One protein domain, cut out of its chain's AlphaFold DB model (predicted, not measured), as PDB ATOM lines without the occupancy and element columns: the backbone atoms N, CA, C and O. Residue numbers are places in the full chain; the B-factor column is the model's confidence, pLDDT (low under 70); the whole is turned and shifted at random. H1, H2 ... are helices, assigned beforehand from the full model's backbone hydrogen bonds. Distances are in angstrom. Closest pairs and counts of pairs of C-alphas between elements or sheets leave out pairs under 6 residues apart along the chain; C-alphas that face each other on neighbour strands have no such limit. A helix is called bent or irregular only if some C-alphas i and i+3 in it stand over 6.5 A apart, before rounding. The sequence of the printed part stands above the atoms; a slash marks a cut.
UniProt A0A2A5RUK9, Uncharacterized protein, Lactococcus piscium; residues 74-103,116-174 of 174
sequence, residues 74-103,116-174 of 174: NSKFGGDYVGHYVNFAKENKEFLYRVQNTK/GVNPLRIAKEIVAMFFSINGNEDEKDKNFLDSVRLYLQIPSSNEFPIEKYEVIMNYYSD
ATOM      1  N   ASN A  74     -23.878  62.318 -46.662       91.69
ATOM      2  CA  ASN A  74     -24.119  61.141 -47.482       91.69
ATOM      3  C   ASN A  74     -23.303  61.174 -48.784       91.69
ATOM      4  O   ASN A  74     -22.731  60.163 -49.184       91.69
ATOM      5  N   SER A  75     -23.200  62.336 -49.435       90.25
ATOM      6  CA  SER A  75     -22.396  62.486 -50.656       90.25
ATOM      7  C   SER A  75     -20.910  62.270 -50.378       90.25
ATOM      8  O   SER A  75     -20.236  61.570 -51.137       90.25
ATOM      9  N   LYS A  76     -20.412  62.802 -49.253       88.56
ATOM     10  CA  LYS A  76     -19.039  62.563 -48.799       88.56
ATOM     11  C   LYS A  76     -18.779  61.072 -48.564       88.56
ATOM     12  O   LYS A  76     -17.822  60.544 -49.117       88.56
ATOM     13  N   PHE A  77     -19.651  60.373 -47.832       85.19
ATOM     14  CA  PHE A  77     -19.516  58.926 -47.585       85.19
ATOM     15  C   PHE A  77     -19.552  58.115 -48.880       85.19
ATOM     16  O   PHE A  77     -18.748  57.200 -49.063       85.19
ATOM     17  N   GLY A  78     -20.440  58.493 -49.804       82.12
ATOM     18  CA  GLY A  78     -20.531  57.910 -51.138       82.12
ATOM     19  C   GLY A  78     -19.192  57.916 -51.878       82.12
ATOM     20  O   GLY A  78     -18.803  56.898 -52.453       82.12
ATOM     21  N   GLY A  79     -18.481  59.046 -51.834       82.81
ATOM     22  CA  GLY A  79     -17.158  59.190 -52.445       82.81
ATOM     23  C   GLY A  79     -16.034  58.520 -51.652       82.81
ATOM     24  O   GLY A  79     -15.160  57.893 -52.242       82.81
ATOM     25  N   ASP A  80     -16.061  58.629 -50.323       87.00
ATOM     26  CA  ASP A  80     -14.954  58.217 -49.456       87.00
ATOM     27  C   ASP A  80     -14.937  56.718 -49.115       87.00
ATOM     28  O   ASP A  80     -13.852  56.160 -48.908       87.00
ATOM     29  N   TYR A  81     -16.105  56.073 -48.995       91.94
ATOM     30  CA  TYR A  81     -16.249  54.749 -48.363       91.94
ATOM     31  C   TYR A  81     -17.059  53.761 -49.206       91.94
ATOM     32  O   TYR A  81     -16.579  52.657 -49.492       91.94
ATOM     33  N   VAL A  82     -18.249  54.165 -49.664       92.50
ATOM     34  CA  VAL A  82     -19.239  53.267 -50.286       92.50
ATOM     35  C   VAL A  82     -18.650  52.502 -51.472       92.50
ATOM     36  O   VAL A  82     -18.833  51.289 -51.578       92.50
ATOM     37  N   GLY A  83     -17.898  53.172 -52.352       93.31
ATOM     38  CA  GLY A  83     -17.298  52.532 -53.530       93.31
ATOM     39  C   GLY A  83     -16.353  51.374 -53.184       93.31
ATOM     40  O   GLY A  83     -16.396  50.322 -53.828       93.31
ATOM     41  N   HIS A  84     -15.550  51.525 -52.126       94.38
ATOM     42  CA  HIS A  84     -14.625  50.485 -51.673       94.38
ATOM     43  C   HIS A  84     -15.368  49.262 -51.131       94.38
ATOM     44  O   HIS A  84     -15.042  48.132 -51.498       94.38
ATOM     45  N   TYR A  85     -16.399  49.479 -50.314       95.25
ATOM     46  CA  TYR A  85     -17.233  48.403 -49.787       95.25
ATOM     47  C   TYR A  85     -18.044  47.696 -50.877       95.25
ATOM     48  O   TYR A  85     -18.130  46.471 -50.885       95.25
ATOM     49  N   VAL A  86     -18.607  48.441 -51.835       94.38
ATOM     50  CA  VAL A  86     -19.370  47.863 -52.951       94.38
ATOM     51  C   VAL A  86     -18.501  46.918 -53.776       94.38
ATOM     52  O   VAL A  86     -18.956  45.825 -54.118       94.38
ATOM     53  N   ASN A  87     -17.264  47.313 -54.085       93.62
ATOM     54  CA  ASN A  87     -16.326  46.462 -54.817       93.62
ATOM     55  C   ASN A  87     -15.982  45.204 -54.013       93.62
ATOM     56  O   ASN A  87     -16.129  44.099 -54.530       93.62
ATOM     57  N   PHE A  88     -15.639  45.371 -52.732       94.19
ATOM     58  CA  PHE A  88     -15.373  44.266 -51.809       94.19
ATOM     59  C   PHE A  88     -16.540  43.266 -51.737       94.19
ATOM     60  O   PHE A  88     -16.350  42.062 -51.911       94.19
ATOM     61  N   ALA A  89     -17.766  43.747 -51.533       92.38
ATOM     62  CA  ALA A  89     -18.946  42.897 -51.404       92.38
ATOM     63  C   ALA A  89     -19.282  42.164 -52.711       92.38
ATOM     64  O   ALA A  89     -19.651  40.989 -52.689       92.38
ATOM     65  N   LYS A  90     -19.144  42.835 -53.864       92.06
ATOM     66  CA  LYS A  90     -19.359  42.210 -55.175       92.06
ATOM     67  C   LYS A  90     -18.329  41.124 -55.458       92.06
ATOM     68  O   LYS A  90     -18.717  40.049 -55.899       92.06
ATOM     69  N   GLU A  91     -17.052  41.371 -55.182       91.44
ATOM     70  CA  GLU A  91     -15.990  40.393 -55.436       91.44
ATOM     71  C   GLU A  91     -16.191  39.109 -54.618       91.44
ATOM     72  O   GLU A  91     -16.182  38.010 -55.177       91.44
ATOM     73  N   ASN A  92     -16.512  39.253 -53.326       89.75
ATOM     74  CA  ASN A  92     -16.836  38.122 -52.456       89.75
ATOM     75  C   ASN A  92     -18.094  37.378 -52.914       89.75
ATOM     76  O   ASN A  92     -18.106  36.149 -52.954       89.75
ATOM     77  N   LYS A  93     -19.148  38.101 -53.313       86.19
ATOM     78  CA  LYS A  93     -20.369  37.497 -53.862       86.19
ATOM     79  C   LYS A  93     -20.065  36.645 -55.098       86.19
ATOM     80  O   LYS A  93     -20.513  35.505 -55.176       86.19
ATOM     81  N   GLU A  94     -19.284  37.168 -56.041       87.69
ATOM     82  CA  GLU A  94     -18.879  36.434 -57.245       87.69
ATOM     83  C   GLU A  94     -18.022  35.208 -56.911       87.69
ATOM     84  O   GLU A  94     -18.197  34.145 -57.507       87.69
ATOM     85  N   PHE A  95     -17.115  35.317 -55.937       86.50
ATOM     86  CA  PHE A  95     -16.352  34.170 -55.449       86.50
ATOM     87  C   PHE A  95     -17.265  33.072 -54.890       86.50
ATOM     88  O   PHE A  95     -17.144  31.918 -55.306       86.50
ATOM     89  N   LEU A  96     -18.219  33.427 -54.024       83.44
ATOM     90  CA  LEU A  96     -19.169  32.476 -53.446       83.44
ATOM     91  C   LEU A  96     -20.018  31.788 -54.523       83.44
ATOM     92  O   LEU A  96     -20.159  30.567 -54.486       83.44
ATOM     93  N   TYR A  97     -20.504  32.521 -55.532       82.69
ATOM     94  CA  TYR A  97     -21.224  31.911 -56.656       82.69
ATOM     95  C   TYR A  97     -20.369  30.926 -57.447       82.69
ATOM     96  O   TYR A  97     -20.861  29.865 -57.832       82.69
ATOM     97  N   ARG A  98     -19.100  31.251 -57.710       81.69
ATOM     98  CA  ARG A  98     -18.202  30.333 -58.422       81.69
ATOM     99  C   ARG A  98     -17.988  29.048 -57.630       81.69
ATOM    100  O   ARG A  98     -18.054  27.972 -58.214       81.69
ATOM    101  N   VAL A  99     -17.777  29.157 -56.319       79.00
ATOM    102  CA  VAL A  99     -17.535  28.001 -55.445       79.00
ATOM    103  C   VAL A  99     -18.787  27.133 -55.283       79.00
ATOM    104  O   VAL A  99     -18.697  25.915 -55.405       79.00
ATOM    105  N   GLN A 100     -19.966  27.725 -55.086       71.44
ATOM    106  CA  GLN A 100     -21.220  26.965 -54.973       71.44
ATOM    107  C   GLN A 100     -21.564  26.194 -56.256       71.44
ATOM    108  O   GLN A 100     -22.152  25.118 -56.197       71.44
ATOM    109  N   ASN A 101     -21.176  26.720 -57.419       66.12
ATOM    110  CA  ASN A 101     -21.421  26.075 -58.707       66.12
ATOM    111  C   ASN A 101     -20.326  25.077 -59.121       66.12
ATOM    112  O   ASN A 101     -20.492  24.367 -60.116       66.12
ATOM    113  N   THR A 102     -19.219  24.976 -58.377       64.06
ATOM    114  CA  THR A 102     -18.237  23.912 -58.603       64.06
ATOM    115  C   THR A 102     -18.739  22.598 -58.015       64.06
ATOM    116  O   THR A 102     -18.586  22.331 -56.828       64.06
ATOM    117  N   LYS A 103     -19.317  21.747 -58.870       60.16
ATOM    118  CA  LYS A 103     -19.566  20.333 -58.568       60.16
ATOM    119  C   LYS A 103     -18.224  19.627 -58.400       60.16
ATOM    120  O   LYS A 103     -17.692  19.160 -59.394       60.16
ATOM    121  N   GLY A 116      -5.420  45.298 -54.046       87.44
ATOM    122  CA  GLY A 116      -5.820  46.682 -54.342       87.44
ATOM    123  C   GLY A 116      -7.080  47.149 -53.605       87.44
ATOM    124  O   GLY A 116      -7.651  48.180 -53.951       87.44
ATOM    125  N   VAL A 117      -7.518  46.407 -52.585       90.56
ATOM    126  CA  VAL A 117      -8.587  46.840 -51.684       90.56
ATOM    127  C   VAL A 117      -8.054  47.863 -50.683       90.56
ATOM    128  O   VAL A 117      -6.872  47.847 -50.345       90.56
ATOM    129  N   ASN A 118      -8.928  48.742 -50.189       93.19
ATOM    130  CA  ASN A 118      -8.616  49.648 -49.086       93.19
ATOM    131  C   ASN A 118      -9.374  49.190 -47.826       93.19
ATOM    132  O   ASN A 118     -10.539  49.562 -47.658       93.19
ATOM    133  N   PRO A 119      -8.750  48.376 -46.950       92.25
ATOM    134  CA  PRO A 119      -9.434  47.771 -45.808       92.25
ATOM    135  C   PRO A 119     -10.011  48.803 -44.843       92.25
ATOM    136  O   PRO A 119     -11.108  48.607 -44.332       92.25
ATOM    137  N   LEU A 120      -9.320  49.930 -44.642       93.19
ATOM    138  CA  LEU A 120      -9.786  50.990 -43.750       93.19
ATOM    139  C   LEU A 120     -11.103  51.596 -44.242       93.19
ATOM    140  O   LEU A 120     -12.022  51.805 -43.457       93.19
ATOM    141  N   ARG A 121     -11.222  51.852 -45.549       94.62
ATOM    142  CA  ARG A 121     -12.448  52.419 -46.135       94.62
ATOM    143  C   ARG A 121     -13.603  51.425 -46.117       94.62
ATOM    144  O   ARG A 121     -14.732  51.826 -45.859       94.62
ATOM    145  N   ILE A 122     -13.310  50.140 -46.316       94.06
ATOM    146  CA  ILE A 122     -14.289  49.054 -46.167       94.06
ATOM    147  C   ILE A 122     -14.788  48.988 -44.717       94.06
ATOM    148  O   ILE A 122     -15.993  48.976 -44.486       94.06
ATOM    149  N   ALA A 123     -13.878  49.000 -43.740       92.50
ATOM    150  CA  ALA A 123     -14.227  48.975 -42.322       92.50
ATOM    151  C   ALA A 123     -15.042  50.209 -41.907       92.50
ATOM    152  O   ALA A 123     -16.041  50.074 -41.205       92.50
ATOM    153  N   LYS A 124     -14.667  51.406 -42.375       93.38
ATOM    154  CA  LYS A 124     -15.431  52.643 -42.142       93.38
ATOM    155  C   LYS A 124     -16.842  52.569 -42.708       93.38
ATOM    156  O   LYS A 124     -17.763  52.969 -42.010       93.38
ATOM    157  N   GLU A 125     -17.029  52.026 -43.910       94.44
ATOM    158  CA  GLU A 125     -18.376  51.830 -44.455       94.44
ATOM    159  C   GLU A 125     -19.199  50.868 -43.589       94.44
ATOM    160  O   GLU A 125     -20.364  51.127 -43.311       94.44
ATOM    161  N   ILE A 126     -18.599  49.775 -43.108       92.38
ATOM    162  CA  ILE A 126     -19.289  48.836 -42.211       92.38
ATOM    163  C   ILE A 126     -19.739  49.550 -40.932       92.38
ATOM    164  O   ILE A 126     -20.907  49.456 -40.553       92.38
ATOM    165  N   VAL A 127     -18.844  50.318 -40.308       91.31
ATOM    166  CA  VAL A 127     -19.166  51.129 -39.126       91.31
ATOM    167  C   VAL A 127     -20.252  52.158 -39.442       91.31
ATOM    168  O   VAL A 127     -21.184  52.296 -38.659       91.31
ATOM    169  N   ALA A 128     -20.182  52.838 -40.588       91.44
ATOM    170  CA  ALA A 128     -21.184  53.804 -41.032       91.44
ATOM    171  C   ALA A 128     -22.581  53.183 -41.141       91.44
ATOM    172  O   ALA A 128     -23.544  53.756 -40.639       91.44
ATOM    173  N   MET A 129     -22.688  51.990 -41.733       91.19
ATOM    174  CA  MET A 129     -23.952  51.265 -41.844       91.19
ATOM    175  C   MET A 129     -24.549  50.950 -40.465       91.19
ATOM    176  O   MET A 129     -25.727  51.218 -40.233       91.19
ATOM    177  N   PHE A 130     -23.746  50.431 -39.532       87.56
ATOM    178  CA  PHE A 130     -24.204  50.194 -38.157       87.56
ATOM    179  C   PHE A 130     -24.585  51.492 -37.447       87.56
ATOM    180  O   PHE A 130     -25.587  51.533 -36.738       87.56
ATOM    181  N   PHE A 131     -23.813  52.555 -37.663       87.62
ATOM    182  CA  PHE A 131     -24.072  53.857 -37.071       87.62
ATOM    183  C   PHE A 131     -25.400  54.443 -37.559       87.62
ATOM    184  O   PHE A 131     -26.175  54.919 -36.741       87.62
ATOM    185  N   SER A 132     -25.732  54.320 -38.847       87.56
ATOM    186  CA  SER A 132     -27.041  54.720 -39.382       87.56
ATOM    187  C   SER A 132     -28.206  53.919 -38.795       87.56
ATOM    188  O   SER A 132     -29.266  54.487 -38.552       87.56
ATOM    189  N   ILE A 133     -28.041  52.613 -38.559       84.25
ATOM    190  CA  ILE A 133     -29.132  51.775 -38.031       84.25
ATOM    191  C   ILE A 133     -29.344  52.013 -36.529       84.25
ATOM    192  O   ILE A 133     -30.488  52.084 -36.091       84.25
ATOM    193  N   ASN A 134     -28.258  52.146 -35.758       79.38
ATOM    194  CA  ASN A 134     -28.300  52.064 -34.294       79.38
ATOM    195  C   ASN A 134     -27.976  53.380 -33.576       79.38
ATOM    196  O   ASN A 134     -28.288  53.533 -32.401       79.38
ATOM    197  N   GLY A 135     -27.320  54.342 -34.227       71.50
ATOM    198  CA  GLY A 135     -26.770  55.511 -33.527       71.50
ATOM    199  C   GLY A 135     -27.796  56.599 -33.196       71.50
ATOM    200  O   GLY A 135     -27.401  57.682 -32.771       71.50
ATOM    201  N   ASN A 136     -29.085  56.321 -33.418       67.94
ATOM    202  CA  ASN A 136     -30.202  57.180 -33.028       67.94
ATOM    203  C   ASN A 136     -30.964  56.638 -31.802       67.94
ATOM    204  O   ASN A 136     -32.017  57.175 -31.476       67.94
ATOM    205  N   GLU A 137     -30.475  55.572 -31.154       57.75
ATOM    206  CA  GLU A 137     -31.009  55.142 -29.861       57.75
ATOM    207  C   GLU A 137     -30.483  56.048 -28.743       57.75
ATOM    208  O   GLU A 137     -29.278  56.266 -28.588       57.75
ATOM    209  N   ASP A 138     -31.431  56.600 -27.996       50.41
ATOM    210  CA  ASP A 138     -31.256  57.616 -26.972       50.41
ATOM    211  C   ASP A 138     -30.180  57.268 -25.913       50.41
ATOM    212  O   ASP A 138     -30.186  56.216 -25.273       50.41
ATOM    213  N   GLU A 139     -29.261  58.222 -25.723       58.00
ATOM    214  CA  GLU A 139     -28.569  58.585 -24.472       58.00
ATOM    215  C   GLU A 139     -27.977  57.490 -23.560       58.00
ATOM    216  O   GLU A 139     -28.332  57.399 -22.382       58.00
ATOM    217  N   LYS A 140     -26.950  56.747 -23.997       57.00
ATOM    218  CA  LYS A 140     -26.069  56.069 -23.012       57.00
ATOM    219  C   LYS A 140     -24.587  56.400 -23.092       57.00
ATOM    220  O   LYS A 140     -23.928  56.384 -22.057       57.00
ATOM    221  N   ASP A 141     -24.058  56.785 -24.254       77.12
ATOM    222  CA  ASP A 141     -22.639  57.147 -24.352       77.12
ATOM    223  C   ASP A 141     -22.365  58.158 -25.474       77.12
ATOM    224  O   ASP A 141     -21.909  57.827 -26.569       77.12
ATOM    225  N   LYS A 142     -22.649  59.435 -25.199       80.44
ATOM    226  CA  LYS A 142     -22.373  60.533 -26.139       80.44
ATOM    227  C   LYS A 142     -20.903  60.564 -26.571       80.44
ATOM    228  O   LYS A 142     -20.628  60.786 -27.744       80.44
ATOM    229  N   ASN A 143     -19.976  60.302 -25.648       83.12
ATOM    230  CA  ASN A 143     -18.541  60.325 -25.929       83.12
ATOM    231  C   ASN A 143     -18.142  59.231 -26.927       83.12
ATOM    232  O   ASN A 143     -17.317  59.466 -27.804       83.12
ATOM    233  N   PHE A 144     -18.742  58.047 -26.814       83.75
ATOM    234  CA  PHE A 144     -18.599  56.987 -27.806       83.75
ATOM    235  C   PHE A 144     -19.170  57.384 -29.168       83.75
ATOM    236  O   PHE A 144     -18.495  57.246 -30.182       83.75
ATOM    237  N   LEU A 145     -20.397  57.907 -29.216       85.75
ATOM    238  CA  LEU A 145     -20.989  58.316 -30.491       85.75
ATOM    239  C   LEU A 145     -20.163  59.431 -31.151       85.75
ATOM    240  O   LEU A 145     -19.975  59.421 -32.365       85.75
ATOM    241  N   ASP A 146     -19.612  60.356 -30.363       87.19
ATOM    242  CA  ASP A 146     -18.716  61.406 -30.847       87.19
ATOM    243  C   ASP A 146     -17.389  60.846 -31.374       87.19
ATOM    244  O   ASP A 146     -16.929  61.290 -32.428       87.19
ATOM    245  N   SER A 147     -16.793  59.840 -30.725       88.00
ATOM    246  CA  SER A 147     -15.577  59.205 -31.249       88.00
ATOM    247  C   SER A 147     -15.844  58.436 -32.545       88.00
ATOM    248  O   SER A 147     -15.048  58.526 -33.481       88.00
ATOM    249  N   VAL A 148     -17.002  57.779 -32.675       89.75
ATOM    250  CA  VAL A 148     -17.433  57.163 -33.942       89.75
ATOM    251  C   VAL A 148     -17.648  58.225 -35.027       89.75
ATOM    252  O   VAL A 148     -17.207  58.033 -36.163       89.75
ATOM    253  N   ARG A 149     -18.251  59.380 -34.706       90.69
ATOM    254  CA  ARG A 149     -18.381  60.504 -35.656       90.69
ATOM    255  C   ARG A 149     -17.021  61.003 -36.120       90.69
ATOM    256  O   ARG A 149     -16.829  61.147 -37.323       90.69
ATOM    257  N   LEU A 150     -16.079  61.233 -35.207       90.69
ATOM    258  CA  LEU A 150     -14.720  61.675 -35.542       90.69
ATOM    259  C   LEU A 150     -14.011  60.662 -36.441       90.69
ATOM    260  O   LEU A 150     -13.471  61.033 -37.489       90.69
ATOM    261  N   TYR A 151     -14.092  59.378 -36.085       92.62
ATOM    262  CA  TYR A 151     -13.582  58.287 -36.904       92.62
ATOM    263  C   TYR A 151     -14.172  58.339 -38.315       92.62
ATOM    264  O   TYR A 151     -13.429  58.311 -39.292       92.62
ATOM    265  N   LEU A 152     -15.489  58.465 -38.470       92.62
ATOM    266  CA  LEU A 152     -16.123  58.462 -39.789       92.62
ATOM    267  C   LEU A 152     -15.943  59.773 -40.576       92.62
ATOM    268  O   LEU A 152     -15.935  59.753 -41.806       92.62
ATOM    269  N   GLN A 153     -15.787  60.920 -39.915       91.56
ATOM    270  CA  GLN A 153     -15.618  62.218 -40.581       91.56
ATOM    271  C   GLN A 153     -14.217  62.417 -41.167       91.56
ATOM    272  O   GLN A 153     -14.084  63.175 -42.137       91.56
ATOM    273  N   ILE A 154     -13.202  61.757 -40.595       91.00
ATOM    274  CA  ILE A 154     -11.799  61.847 -41.009       91.00
ATOM    275  C   ILE A 154     -11.435  60.611 -41.856       91.00
ATOM    276  O   ILE A 154     -11.226  59.517 -41.317       91.00
ATOM    277  N   PRO A 155     -11.297  60.771 -43.187       89.00
ATOM    278  CA  PRO A 155     -11.058  59.671 -44.123       89.00
ATOM    279  C   PRO A 155      -9.828  58.805 -43.813       89.00
ATOM    280  O   PRO A 155      -9.834  57.593 -44.039       89.00
ATOM    281  N   SER A 156      -8.766  59.425 -43.297       89.62
ATOM    282  CA  SER A 156      -7.496  58.780 -42.949       89.62
ATOM    283  C   SER A 156      -7.420  58.271 -41.509       89.62
ATOM    284  O   SER A 156      -6.472  57.561 -41.192       89.62
ATOM    285  N   SER A 157      -8.378  58.617 -40.642       91.00
ATOM    286  CA  SER A 157      -8.322  58.224 -39.231       91.00
ATOM    287  C   SER A 157      -8.432  56.706 -39.092       91.00
ATOM    288  O   SER A 157      -9.327  56.086 -39.664       91.00
ATOM    289  N   ASN A 158      -7.544  56.110 -38.311       88.50
ATOM    290  CA  ASN A 158      -7.613  54.724 -37.855       88.50
ATOM    291  C   ASN A 158      -7.949  54.632 -36.354       88.50
ATOM    292  O   ASN A 158      -7.901  53.546 -35.785       88.50
ATOM    293  N   GLU A 159      -8.298  55.759 -35.729       86.94
ATOM    294  CA  GLU A 159      -8.655  55.853 -34.316       86.94
ATOM    295  C   GLU A 159     -10.117  55.447 -34.135       86.94
ATOM    296  O   GLU A 159     -11.034  56.264 -34.200       86.94
ATOM    297  N   PHE A 160     -10.335  54.147 -33.974       84.38
ATOM    298  CA  PHE A 160     -11.627  53.575 -33.617       84.38
ATOM    299  C   PHE A 160     -11.609  53.213 -32.123       84.38
ATOM    300  O   PHE A 160     -10.590  52.685 -31.676       84.38
ATOM    301  N   PRO A 161     -12.679  53.476 -31.343       79.00
ATOM    302  CA  PRO A 161     -12.698  53.250 -29.893       79.00
ATOM    303  C   PRO A 161     -12.832  51.752 -29.565       79.00
ATOM    304  O   PRO A 161     -13.879  51.282 -29.117       79.00
ATOM    305  N   ILE A 162     -11.787  50.976 -29.862       77.88
ATOM    306  CA  ILE A 162     -11.755  49.508 -29.783       77.88
ATOM    307  C   ILE A 162     -12.117  48.975 -28.395       77.88
ATOM    308  O   ILE A 162     -12.717  47.914 -28.286       77.88
ATOM    309  N   GLU A 163     -11.810  49.724 -27.342       78.19
ATOM    310  CA  GLU A 163     -12.099  49.390 -25.950       78.19
ATOM    311  C   GLU A 163     -13.598  49.333 -25.629       78.19
ATOM    312  O   GLU A 163     -13.983  48.788 -24.598       78.19
ATOM    313  N   LYS A 164     -14.448  49.874 -26.511       71.50
ATOM    314  CA  LYS A 164     -15.911  49.860 -26.382       71.50
ATOM    315  C   LYS A 164     -16.599  48.847 -27.303       71.50
ATOM    316  O   LYS A 164     -17.822  48.746 -27.262       71.50
ATOM    317  N   TYR A 165     -15.848  48.114 -28.130       66.50
ATOM    318  CA  TYR A 165     -16.394  47.132 -29.068       66.50
ATOM    319  C   TYR A 165     -16.021  45.701 -28.688       66.50
ATOM    320  O   TYR A 165     -14.862  45.385 -28.436       66.50
ATOM    321  N   GLU A 166     -17.008  44.814 -28.766       62.34
ATOM    322  CA  GLU A 166     -16.817  43.369 -28.743       62.34
ATOM    323  C   GLU A 166     -17.276  42.797 -30.089       62.34
ATOM    324  O   GLU A 166     -18.368  43.099 -30.572       62.34
ATOM    325  N   VAL A 167     -16.427  41.985 -30.720       57.66
ATOM    326  CA  VAL A 167     -16.794  41.243 -31.928       57.66
ATOM    327  C   VAL A 167     -17.101  39.811 -31.518       57.66
ATOM    328  O   VAL A 167     -16.193  39.034 -31.236       57.66
ATOM    329  N   ILE A 168     -18.384  39.458 -31.520       54.38
ATOM    330  CA  ILE A 168     -18.841  38.094 -31.250       54.38
ATOM    331  C   ILE A 168     -19.043  37.387 -32.592       54.38
ATOM    332  O   ILE A 168     -19.963  37.707 -33.346       54.38
ATOM    333  N   MET A 169     -18.166  36.431 -32.906       42.75
ATOM    334  CA  MET A 169     -18.302  35.561 -34.076       42.75
ATOM    335  C   MET A 169     -18.799  34.190 -33.629       42.75
ATOM    336  O   MET A 169     -18.055  33.415 -33.033       42.75
ATOM    337  N   ASN A 170     -20.061  33.895 -33.932       48.19
ATOM    338  CA  ASN A 170     -20.647  32.583 -33.681       48.19
ATOM    339  C   ASN A 170     -20.377  31.678 -34.886       48.19
ATOM    340  O   ASN A 170     -20.849  31.956 -35.991       48.19
ATOM    341  N   TYR A 171     -19.613  30.608 -34.676       42.28
ATOM    342  CA  TYR A 171     -19.371  29.583 -35.685       42.28
ATOM    343  C   TYR A 171     -20.306  28.410 -35.420       42.28
ATOM    344  O   TYR A 171     -20.192  27.741 -34.396       42.28
ATOM    345  N   TYR A 172     -21.225  28.174 -36.349       36.84
ATOM    346  CA  TYR A 172     -22.044  26.971 -36.362       36.84
ATOM    347  C   TYR A 172     -21.357  25.971 -37.287       36.84
ATOM    348  O   TYR A 172     -21.214  26.223 -38.483       36.84
ATOM    349  N   SER A 173     -20.851  24.886 -36.710       39.16
ATOM    350  CA  SER A 173     -20.466  23.692 -37.454       39.16
ATOM    351  C   SER A 173     -21.698  22.803 -37.573       39.16
ATOM    352  O   SER A 173     -22.269  22.450 -36.539       39.16
ATOM    353  N   ASP A 174     -22.087  22.478 -38.804       48.59
ATOM    354  CA  ASP A 174     -22.965  21.333 -39.070       48.59
ATOM    355  C   ASP A 174     -22.293  20.023 -38.615       48.59
ATOM    356  O   ASP A 174     -21.050  19.910 -38.767       48.59
TER     357      ASP A 174
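Overview. This is residues 74 to 103 and 116 to 174 of the 174 residues of an uncharacterized protein of Lactococcus piscium (UniProt A0A2A5RUK9). A long helix, H1, crosses H2 of the helical hairpin H2 and H3; its residues 90 to 100 stick out as an arm, as does the tail, residues 165 to 174. The 89 printed residues, with three named helices and no named strand, are all helix in class and loose, radius of gyration of the C-alphas 16.0 A, spanning 52 by 35 by 21 A.

Along the chain. Find C-alpha 74 at (-24.119, 61.141, -47.482); from there H1, residues 74 to 100, runs 35.1 A, irregular, with a kink of 52 degrees near residue 81 and C-alphas 80 and 83 7.4 A apart. H2 is residues 119 to 134; H3, residues 142 to 153, ends at (-15.618, 62.218, -40.581).

Arrangement. H1, with residues 77 to 88 alone, touches H2, about perpendicular at 75 degrees; their closest C-alphas, Tyr 85 and Ile 122, are 4.7 A apart. H2 and H3, a hairpin, touch at a steep tilt of 43 degrees, opposite ways; look at their closest C-alphas, Lys 124 and Leu 152, 6.3 A apart. O i to N i+4 pairs are within hydrogen-bond range throughout H2 and H3, and 20 of 23 in H1.

Size, cuts and confidence. Residues 104 to 115 are cut out, leaving 30.0 A between C-alphas 103 and 116. Residues 101 to 103, 136 to 140 and 165 to 174 have pLDDT under 70.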